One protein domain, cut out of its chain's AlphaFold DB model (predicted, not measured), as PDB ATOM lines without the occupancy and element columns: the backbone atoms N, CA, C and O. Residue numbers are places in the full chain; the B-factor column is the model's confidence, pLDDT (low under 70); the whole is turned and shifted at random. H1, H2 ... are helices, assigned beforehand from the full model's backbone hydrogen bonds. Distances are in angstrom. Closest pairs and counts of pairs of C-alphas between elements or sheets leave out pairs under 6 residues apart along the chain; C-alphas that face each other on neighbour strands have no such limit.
ATOM      1  N   ASN A   2     -20.913  60.083  23.023       63.06
ATOM      2  CA  ASN A   2     -20.431  59.299  24.159       63.06
ATOM      3  C   ASN A   2     -20.747  57.827  23.859       63.06
ATOM      4  O   ASN A   2     -21.916  57.486  23.679       63.06
ATOM      5  N   VAL A   3     -19.722  56.993  23.682       70.62
ATOM      6  CA  VAL A   3     -19.919  55.566  23.404       70.62
ATOM      7  C   VAL A   3     -20.445  54.934  24.684       70.62
ATOM      8  O   VAL A   3     -19.812  55.029  25.731       70.62
ATOM      9  N   GLN A   4     -21.628  54.329  24.614       85.19
ATOM     10  CA  GLN A   4     -22.199  53.636  25.758       85.19
ATOM     11  C   GLN A   4     -21.384  52.366  26.016       85.19
ATOM     12  O   GLN A   4     -21.267  51.514  25.135       85.19
ATOM     13  N   THR A   5     -20.806  52.260  27.209       93.00
ATOM     14  CA  THR A   5     -19.981  51.126  27.632       93.00
ATOM     15  C   THR A   5     -20.688  50.300  28.701       93.00
ATOM     16  O   THR A   5     -21.568  50.777  29.422       93.00
ATOM     17  N   CYS A   6     -20.331  49.019  28.782       92.69
ATOM     18  CA  CYS A   6     -20.812  48.140  29.836       92.69
ATOM     19  C   CYS A   6     -20.284  48.579  31.207       92.69
ATOM     20  O   CYS A   6     -19.078  48.714  31.377       92.69
ATOM     21  N   ILE A   7     -21.168  48.662  32.206       92.19
ATOM     22  CA  ILE A   7     -20.823  49.095  33.574       92.19
ATOM     23  C   ILE A   7     -19.834  48.175  34.321       92.19
ATOM     24  O   ILE A   7     -19.336  48.563  35.371       92.19
ATOM     25  N   TYR A   8     -19.577  46.960  33.820       92.44
ATOM     26  CA  TYR A   8     -18.709  45.970  34.479       92.44
ATOM     27  C   TYR A   8     -17.356  45.762  33.799       92.44
ATOM     28  O   TYR A   8     -16.437  45.243  34.424       92.44
ATOM     29  N   CYS A   9     -17.243  46.063  32.506       93.88
ATOM     30  CA  CYS A   9     -16.040  45.732  31.736       93.88
ATOM     31  C   CYS A   9     -15.661  46.785  30.694       93.88
ATOM     32  O   CYS A   9     -14.832  46.500  29.833       93.88
ATOM     33  N   ASP A  10     -16.333  47.938  30.700       93.12
ATOM     34  CA  ASP A  10     -16.119  49.072  29.795       93.12
ATOM     35  C   ASP A  10     -16.186  48.750  28.288       93.12
ATOM     36  O   ASP A  10     -15.883  49.586  27.440       93.12
ATOM     37  N   SER A  11     -16.643  47.548  27.919       90.31
ATOM     38  CA  SER A  11     -16.748  47.123  26.523       90.31
ATOM     39  C   SER A  11     -17.982  47.695  25.824       90.31
ATOM     40  O   SER A  11     -19.019  47.938  26.445       90.31
ATOM     41  N   SER A  12     -17.887  47.818  24.501       86.75
ATOM     42  CA  SER A  12     -18.997  48.103  23.580       86.75
ATOM     43  C   SER A  12     -19.660  46.828  23.035       86.75
ATOM     44  O   SER A  12     -20.318  46.857  21.994       86.75
ATOM     45  N   ASN A  13     -19.466  45.692  23.717       83.31
ATOM     46  CA  ASN A  13     -20.088  44.418  23.363       83.31
ATOM     47  C   ASN A  13     -21.621  44.550  23.266       83.31
ATOM     48  O   ASN A  13     -22.196  45.407  23.944       83.31
ATOM     49  N   PRO A  14     -22.307  43.672  22.502       89.00
ATOM     50  CA  PRO A  14     -23.761  43.710  22.384       89.00
ATOM     51  C   PRO A  14     -24.438  43.731  23.756       89.00
ATOM     52  O   PRO A  14     -24.136  42.905  24.624       89.00
ATOM     53  N   PHE A  15     -25.343  44.684  23.955       90.25
ATOM     54  CA  PHE A  15     -26.108  44.809  25.189       90.25
ATOM     55  C   PHE A  15     -27.269  43.818  25.212       90.25
ATOM     56  O   PHE A  15     -27.912  43.571  24.192       90.25
ATOM     57  N   SER A  16     -27.554  43.269  26.390       85.25
ATOM     58  CA  SER A  16     -28.746  42.456  26.633       85.25
ATOM     59  C   SER A  16     -29.737  43.218  27.504       85.25
ATOM     60  O   SER A  16     -29.346  44.027  28.345       85.25
ATOM     61  N   LYS A  17     -31.034  42.945  27.330       83.38
ATOM     62  CA  LYS A  17     -32.051  43.395  28.283       83.38
ATOM     63  C   LYS A  17     -31.914  42.557  29.550       83.38
ATOM     64  O   LYS A  17     -32.112  41.351  29.476       83.38
ATOM     65  N   GLU A  18     -31.619  43.207  30.670       81.62
ATOM     66  CA  GLU A  18     -31.438  42.527  31.951       81.62
ATOM     67  C   GLU A  18     -32.202  43.212  33.087       81.62
ATOM     68  O   GLU A  18     -32.543  44.401  33.006       81.62
ATOM     69  N   HIS A  19     -32.503  42.441  34.128       79.56
ATOM     70  CA  HIS A  19     -33.107  42.920  35.360       79.56
ATOM     71  C   HIS A  19     -32.027  43.394  36.341       79.56
ATOM     72  O   HIS A  19     -30.897  42.921  36.326       79.56
ATOM     73  N   ALA A  20     -32.366  44.354  37.202       83.06
ATOM     74  CA  ALA A  20     -31.457  44.784  38.268       83.06
ATOM     75  C   ALA A  20     -31.368  43.763  39.416       83.06
ATOM     76  O   ALA A  20     -30.393  43.758  40.161       83.06
ATOM     77  N   LEU A  21     -32.397  42.924  39.560       84.94
ATOM     78  CA  LEU A  21     -32.458  41.828  40.520       84.94
ATOM     79  C   LEU A  21     -32.637  40.506  39.771       84.94
ATOM     80  O   LEU A  21     -33.344  40.498  38.754       84.94
ATOM     81  N   PRO A  22     -32.084  39.396  40.293       84.25
ATOM     82  CA  PRO A  22     -32.263  38.085  39.697       84.25
ATOM     83  C   PRO A  22     -33.747  37.777  39.540       84.25
ATOM     84  O   PRO A  22     -34.507  37.763  40.512       84.25
ATOM     85  N   ARG A  23     -34.172  37.463  38.315       80.38
ATOM     86  CA  ARG A  23     -35.573  37.100  38.052       80.38
ATOM     87  C   ARG A  23     -35.996  35.818  38.778       80.38
ATOM     88  O   ARG A  23     -37.183  35.573  38.952       80.38
ATOM     89  N   SER A  24     -35.042  35.004  39.238       81.44
ATOM     90  CA  SER A  24     -35.321  33.856  40.107       81.44
ATOM     91  C   SER A  24     -36.013  34.250  41.416       81.44
ATOM     92  O   SER A  24     -36.671  33.406  42.011       81.44
ATOM     93  N   LEU A  25     -35.892  35.502  41.865       85.56
ATOM     94  CA  LEU A  25     -36.574  36.012  43.057       85.56
ATOM     95  C   LEU A  25     -38.024  36.454  42.798       85.56
ATOM     96  O   LEU A  25     -38.693  36.900  43.725       85.56
ATOM     97  N   GLY A  26     -38.517  36.307  41.566       80.31
ATOM     98  CA  GLY A  26     -39.870  36.674  41.163       80.31
ATOM     99  C   GLY A  26     -39.907  37.889  40.238       80.31
ATOM    100  O   GLY A  26     -38.894  38.321  39.681       80.31
ATOM    101  N   GLU A  27     -41.111  38.428  40.047       78.00
ATOM    102  CA  GLU A  27     -41.338  39.632  39.252       78.00
ATOM    103  C   GLU A  27     -41.526  40.842  40.160       78.00
ATOM    104  O   GLU A  27     -42.345  40.837  41.078       78.00
ATOM    105  N   PHE A  28     -40.764  41.897  39.885       78.75
ATOM    106  CA  PHE A  28     -40.796  43.125  40.662       78.75
ATOM    107  C   PHE A  28     -41.376  44.273  39.833       78.75
ATOM    108  O   PHE A  28     -40.984  44.478  38.680       78.75
ATOM    109  N   SER A  29     -42.277  45.055  40.424       80.56
ATOM    110  CA  SER A  29     -42.804  46.283  39.825       80.56
ATOM    111  C   SER A  29     -41.950  47.496  40.213       80.56
ATOM    112  O   SER A  29     -41.357  47.543  41.286       80.56
ATOM    113  N   GLY A  30     -41.860  48.487  39.320       80.50
ATOM    114  CA  GLY A  30     -41.165  49.750  39.603       80.50
ATOM    115  C   GLY A  30     -39.635  49.715  39.506       80.50
ATOM    116  O   GLY A  30     -38.995  50.714  39.826       80.50
ATOM    117  N   PHE A  31     -39.033  48.619  39.034       75.00
ATOM    118  CA  PHE A  31     -37.579  48.533  38.867       75.00
ATOM    119  C   PHE A  31     -37.137  48.935  37.454       75.00
ATOM    120  O   PHE A  31     -37.702  48.444  36.469       75.00
ATOM    121  N   PRO A  32     -36.110  49.793  37.320       74.88
ATOM    122  CA  PRO A  32     -35.596  50.177  36.016       74.88
ATOM    123  C   PRO A  32     -34.873  48.983  35.367       74.88
ATOM    124  O   PRO A  32     -33.959  48.417  35.971       74.88
ATOM    125  N   PRO A  33     -35.238  48.585  34.135       80.31
ATOM    126  CA  PRO A  33     -34.485  47.570  33.409       80.31
ATOM    127  C   PRO A  33     -33.092  48.106  33.043       80.31
ATOM    128  O   PRO A  33     -32.931  49.286  32.721       80.31
ATOM    129  N   LEU A  34     -32.082  47.235  33.022       84.88
ATOM    130  CA  LEU A  34     -30.687  47.581  32.713       84.88
ATOM    131  C   LEU A  34     -30.431  47.695  31.196       84.88
ATOM    132  O   LEU A  34     -29.445  47.183  30.661       84.88
ATOM    133  N   ILE A  35     -31.333  48.376  30.484       86.12
ATOM    134  CA  ILE A  35     -31.278  48.554  29.026       86.12
ATOM    135  C   ILE A  35     -30.001  49.309  28.654       86.12
ATOM    136  O   ILE A  35     -29.756  50.413  29.142       86.12
ATOM    137  N   ASN A  36     -29.196  48.714  27.772       87.44
ATOM    138  CA  ASN A  36     -27.922  49.265  27.309       87.44
ATOM    139  C   ASN A  36     -26.918  49.560  28.446       87.44
ATOM    140  O   ASN A  36     -26.090  50.460  28.338       87.44
ATOM    141  N   ARG A  37     -26.993  48.839  29.574       90.12
ATOM    142  CA  ARG A  37     -26.042  48.994  30.694       90.12
ATOM    143  C   ARG A  37     -25.097  47.808  30.843       90.12
ATOM    144  O   ARG A  37     -23.932  47.995  31.186       90.12
ATOM    145  N   VAL A  38     -25.579  46.599  30.567       91.81
ATOM    146  CA  VAL A  38     -24.825  45.352  30.754       91.81
ATOM    147  C   VAL A  38     -24.671  44.634  29.416       91.81
ATOM    148  O   VAL A  38     -25.654  44.409  28.705       91.81
ATOM    149  N   CYS A  39     -23.433  44.297  29.046       92.88
ATOM    150  CA  CYS A  39     -23.182  43.515  27.842       92.88
ATOM    151  C   CYS A  39     -23.546  42.040  28.052       92.88
ATOM    152  O   CYS A  39     -23.491  41.526  29.171       92.88
ATOM    153  N   ALA A  40     -23.853  41.338  26.962       91.19
ATOM    154  CA  ALA A  40     -24.280  39.941  26.991       91.19
ATOM    155  C   ALA A  40     -23.265  39.009  27.681       91.19
ATOM    156  O   ALA A  40     -23.666  38.055  28.343       91.19
ATOM    157  N   LYS A  41     -21.958  39.302  27.579       92.69
ATOM    158  CA  LYS A  41     -20.910  38.531  28.262       92.69
ATOM    159  C   LYS A  41     -21.028  38.649  29.783       92.69
ATOM    160  O   LYS A  41     -21.144  37.634  30.460       92.69
ATOM    161  N   CYS A  42     -21.002  39.876  30.311       92.69
ATOM    162  CA  CYS A  42     -21.112  40.111  31.752       92.69
ATOM    163  C   CYS A  42     -22.443  39.598  32.294       92.69
ATOM    164  O   CYS A  42     -22.461  38.999  33.360       92.69
ATOM    165  N   ASN A  43     -23.525  39.766  31.532       91.19
ATOM    166  CA  ASN A  43     -24.817  39.208  31.895       91.19
ATOM    167  C   ASN A  43     -24.768  37.675  32.031       91.19
ATOM    168  O   ASN A  43     -25.173  37.126  33.047       91.19
ATOM    169  N   GLY A  44     -24.201  36.973  31.044       89.56
ATOM    170  CA  GLY A  44     -24.050  35.517  31.107       89.56
ATOM    171  C   GLY A  44     -23.158  35.046  32.260       89.56
ATOM    172  O   GLY A  44     -23.461  34.039  32.896       89.56
ATOM    173  N   ASP A  45     -22.078  35.777  32.552       90.62
ATOM    174  CA  ASP A  45     -21.184  35.465  33.671       90.62
ATOM    175  C   ASP A  45     -21.890  35.664  35.030       90.62
ATOM    176  O   ASP A  45     -21.803  34.785  35.888       90.62
ATOM    177  N   ILE A  46     -22.654  36.751  35.199       89.94
ATOM    178  CA  ILE A  46     -23.485  37.003  36.391       89.94
ATOM    179  C   ILE A  46     -24.586  35.948  36.516       89.94
ATOM    180  O   ILE A  46     -24.769  35.394  37.595       89.94
ATOM    181  N   GLY A  47     -25.247  35.584  35.417       87.88
ATOM    182  CA  GLY A  47     -26.298  34.566  35.410       87.88
ATOM    183  C   GLY A  47     -25.844  33.210  35.963       87.88
ATOM    184  O   GLY A  47     -26.633  32.519  36.602       87.88
ATOM    185  N   ARG A  48     -24.565  32.832  35.799       86.19
ATOM    186  CA  ARG A  48     -24.009  31.616  36.432       86.19
ATOM    187  C   ARG A  48     -23.893  31.740  37.953       86.19
ATOM    188  O   ARG A  48     -24.117  30.760  38.656       86.19
ATOM    189  N   LEU A  49     -23.544  32.925  38.456       87.50
ATOM    190  CA  LEU A  49     -23.485  33.204  39.895       87.50
ATOM    191  C   LEU A  49     -24.895  33.254  40.495       87.50
ATOM    192  O   LEU A  49     -25.148  32.666  41.544       87.50
ATOM    193  N   GLU A  50     -25.834  33.890  39.792       88.12
ATOM    194  CA  GLU A  50     -27.251  33.904  40.165       88.12
ATOM    195  C   GLU A  50     -27.849  32.496  40.205       88.12
ATOM    196  O   GLU A  50     -28.710  32.211  41.034       88.12
ATOM    197  N   GLU A  51     -27.382  31.594  39.340       86.12
ATOM    198  CA  GLU A  51     -27.814  30.203  39.358       86.12
ATOM    199  C   GLU A  51     -27.470  29.516  40.688       86.12
ATOM    200  O   GLU A  51     -28.331  28.861  41.280       86.12
ATOM    201  N   GLN A  52     -26.248  29.712  41.196       87.31
ATOM    202  CA  GLN A  52     -25.831  29.192  42.504       87.31
ATOM    203  C   GLN A  52     -26.659  29.805  43.632       87.31
ATOM    204  O   GLN A  52     -27.186  29.082  44.477       87.31
ATOM    205  N   PHE A  53     -26.811  31.130  43.609       88.00
ATOM    206  CA  PHE A  53     -27.617  31.883  44.565       88.00
ATOM    207  C   PHE A  53     -29.059  31.354  44.620       88.00
ATOM    208  O   PHE A  53     -29.553  30.957  45.673       88.00
ATOM    209  N   GLY A  54     -29.714  31.235  43.465       87.81
ATOM    210  CA  GLY A  54     -31.110  30.829  43.369       87.81
ATOM    211  C   GLY A  54     -31.370  29.334  43.566       87.81
ATOM    212  O   GLY A  54     -32.518  28.977  43.827       87.81
ATOM    213  N   ARG A  55     -30.368  28.453  43.417       86.56
ATOM    214  CA  ARG A  55     -30.550  26.983  43.477       86.56
ATOM    215  C   ARG A  55     -29.837  26.287  44.634       86.56
ATOM    216  O   ARG A  55     -30.135  25.127  44.897       86.56
ATOM    217  N   SER A  56     -28.882  26.935  45.291       87.56
ATOM    218  CA  SER A  56     -28.057  26.301  46.331       87.56
ATOM    219  C   SER A  56     -27.783  27.198  47.540       87.56
ATOM    220  O   SER A  56     -27.317  26.697  48.559       87.56
ATOM    221  N   GLY A  57     -28.083  28.498  47.453       86.50
ATOM    222  CA  GLY A  57     -28.026  29.422  48.586       86.50
ATOM    223  C   GLY A  57     -29.271  29.364  49.483       86.50
ATOM    224  O   GLY A  57     -30.269  28.731  49.119       86.50
ATOM    225  N   PRO A  58     -29.256  30.054  50.639       87.44
ATOM    226  CA  PRO A  58     -30.426  30.210  51.513       87.44
ATOM    227  C   PRO A  58     -31.672  30.726  50.782       87.44
ATOM    228  O   PRO A  58     -32.801  30.387  51.129       87.44
ATOM    229  N   GLU A  59     -31.488  31.513  49.728       89.69
ATOM    230  CA  GLU A  59     -32.566  32.050  48.908       89.69
ATOM    231  C   GLU A  59     -33.329  30.952  48.177       89.69
ATOM    232  O   GLU A  59     -34.537  31.077  47.994       89.69
ATOM    233  N   ALA A  60     -32.679  29.842  47.823       88.88
ATOM    234  CA  ALA A  60     -33.372  28.712  47.218       88.88
ATOM    235  C   ALA A  60     -34.389  28.081  48.187       88.88
ATOM    236  O   ALA A  60     -35.464  27.680  47.746       88.88
ATOM    237  N   PHE A  61     -34.115  28.079  49.500       88.31
ATOM    238  CA  PHE A  61     -35.110  27.688  50.504       88.31
ATOM    239  C   PHE A  61     -36.295  28.658  50.531       88.31
ATOM    240  O   PHE A  61     -37.440  28.222  50.458       88.31
ATOM    241  N   PHE A  62     -36.042  29.969  50.598       88.38
ATOM    242  CA  PHE A  62     -37.125  30.956  50.644       88.38
ATOM    243  C   PHE A  62     -37.981  30.947  49.379       88.38
ATOM    244  O   PHE A  62     -39.195  31.110  49.468       88.38
ATOM    245  N   ARG A  63     -37.374  30.707  48.212       88.50
ATOM    246  CA  ARG A  63     -38.103  30.543  46.952       88.50
ATOM    247  C   ARG A  63     -39.074  29.368  47.017       88.50
ATOM    248  O   ARG A  63     -40.234  29.543  46.666       88.50
ATOM    249  N   GLU A  64     -38.633  28.215  47.516       85.38
ATOM    250  CA  GLU A  64     -39.504  27.049  47.722       85.38
ATOM    251  C   GLU A  64     -40.587  27.325  48.779       85.38
ATOM    252  O   GLU A  64     -41.764  27.048  48.562       85.38
ATOM    253  N   TYR A  65     -40.224  27.939  49.908       87.12
ATOM    254  CA  TYR A  65     -41.150  28.261  50.999       87.12
ATOM    255  C   TYR A  65     -42.264  29.239  50.585       87.12
ATOM    256  O   TYR A  65     -43.425  29.084  50.977       87.12
ATOM    257  N   LEU A  66     -41.912  30.248  49.784       87.50
ATOM    258  CA  LEU A  66     -42.825  31.272  49.275       87.50
ATOM    259  C   LEU A  66     -43.490  30.883  47.947       87.50
ATOM    260  O   LEU A  66     -44.289  31.663  47.433       87.50
ATOM    261  N   ASN A  67     -43.190  29.699  47.402       84.75
ATOM    262  CA  ASN A  67     -43.669  29.236  46.097       84.75
ATOM    263  C   ASN A  67     -43.341  30.217  44.946       84.75
ATOM    264  O   ASN A  67     -44.173  30.501  44.084       84.75
ATOM    265  N   ILE A  68     -42.122  30.766  44.954       86.06
ATOM    266  CA  ILE A  68     -41.604  31.653  43.907       86.06
ATOM    267  C   ILE A  68     -41.038  30.794  42.774       86.06
ATOM    268  O   ILE A  68     -39.901  30.305  42.825       86.06
ATOM    269  N   GLU A  69     -41.834  30.629  41.721       76.56
ATOM    270  CA  GLU A  69     -41.424  29.894  40.528       76.56
ATOM    271  C   GLU A  69     -40.546  30.747  39.598       76.56
ATOM    272  O   GLU A  69     -40.653  31.971  39.522       76.56
ATOM    273  N   GLY A  70     -39.615  30.079  38.912       74.50
ATOM    274  CA  GLY A  70     -38.821  30.685  37.842       74.50
ATOM    275  C   GLY A  70     -39.563  30.664  36.503       74.50
ATOM    276  O   GLY A  70     -40.781  30.564  36.448       74.50
ATOM    277  N   ARG A  71     -38.819  30.725  35.393       71.38
ATOM    278  CA  ARG A  71     -39.401  30.578  34.048       71.38
ATOM    279  C   ARG A  71     -39.926  29.158  33.835       71.38
ATOM    280  O   ARG A  71     -39.197  28.211  34.118       71.38
ATOM    281  N   ASP A  72     -41.087  29.030  33.198       69.00
ATOM    282  CA  ASP A  72     -41.689  27.734  32.834       69.00
ATOM    283  C   ASP A  72     -40.772  26.854  31.974       69.00
ATOM    284  O   ASP A  72     -40.842  25.630  32.016       69.00
ATOM    285  N   THR A  73     -39.892  27.477  31.187       73.19
ATOM    286  CA  THR A  73     -38.950  26.782  30.301       73.19
ATOM    287  C   THR A  73     -37.702  26.259  31.012       73.19
ATOM    288  O   THR A  73     -36.895  25.576  30.385       73.19
ATOM    289  N   HIS A  74     -37.492  26.599  32.286       71.19
ATOM    290  CA  HIS A  74     -36.326  26.165  33.051       71.19
ATOM    291  C   HIS A  74     -36.660  24.941  33.911       71.19
ATOM    292  O   HIS A  74     -37.758  24.827  34.450       71.19
ATOM    293  N   ASP A  75     -35.669  24.064  34.103       68.44
ATOM    294  CA  ASP A  75     -35.778  22.918  35.010       68.44
ATOM    295  C   ASP A  75     -36.308  23.345  36.387       68.44
ATOM    296  O   ASP A  75     -35.701  24.188  37.067       68.44
ATOM    297  N   LYS A  76     -37.387  22.695  36.839       72.19
ATOM    298  CA  LYS A  76     -37.804  22.726  38.243       72.19
ATOM    299  C   LYS A  76     -36.825  21.859  39.037       72.19
ATOM    300  O   LYS A  76     -36.814  20.635  38.916       72.19
ATOM    301  N   VAL A  77     -35.945  22.508  39.799       74.56
ATOM    302  CA  VAL A  77     -34.881  21.848  40.563       74.56
ATOM    303  C   VAL A  77     -35.182  21.963  42.047       74.56
ATOM    304  O   VAL A  77     -35.292  23.073  42.549       74.56
ATOM    305  N   ASN A  78     -35.233  20.826  42.745       79.06
ATOM    306  CA  ASN A  78     -35.313  20.811  44.203       79.06
ATOM    307  C   ASN A  78     -33.924  21.147  44.802       79.06
ATOM    308  O   ASN A  78     -32.979  20.369  44.591       79.06
ATOM    309  N   PRO A  79     -33.791  22.248  45.566       83.88
ATOM    310  CA  PRO A  79     -32.501  22.735  46.061       83.88
ATOM    311  C   PRO A  79     -31.874  21.840  47.139       83.88
ATOM    312  O   PRO A  79     -30.667  21.892  47.356       83.88
TER     313      PRO A  79
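This is residues 2 to 79 of the 147 residues of an uncharacterized protein of marine sediment metagenome (UniProt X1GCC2). This domain has little regular structure: one long helix, H1, meets a short helix, H2, at a corner, and long loops make up the rest. Residues 2 to 39 form a long loop that runs alongside H1 and folds back to where H1 begins, while residues 66 to 79 form another loop at the H2 end. The printed part has 78 residues, 25 of them in H1 and then H2, with no named strand; its class is all helix. It is only just loose, close to compact, with a radius of gyration of the C-alphas of 14.2 A, and elongated, spanning 46 by 25 by 22 A.

H1, residues 40 to 56, has a kink of 25 degrees near residue 49. H2, residues 58 to 65, touches H1 only at the corner by their tight link; of H1, residues 53 to 54 alone touch it. The closest C-alphas, of Gly 54 and Ala 60, are 4.9 A apart. The helices run the same way at a steep tilt of 67 degrees, only just short of about perpendicular. Every O i to N i+4 pair is within hydrogen-bond range in H2, and 12 of 13 in H1.

H1 runs 24.0 A from C-alpha 40 at (-24.280, 39.941, 26.991). H2 runs 10.9 A to C-alpha 65 at (-41.150, 28.261, 50.999).

The farthest C-alphas, of Asn 2 and Tyr 65, are 46.0 A apart. The printed part has no cut. Residues 2, 72 and 75 have pLDDT under 70.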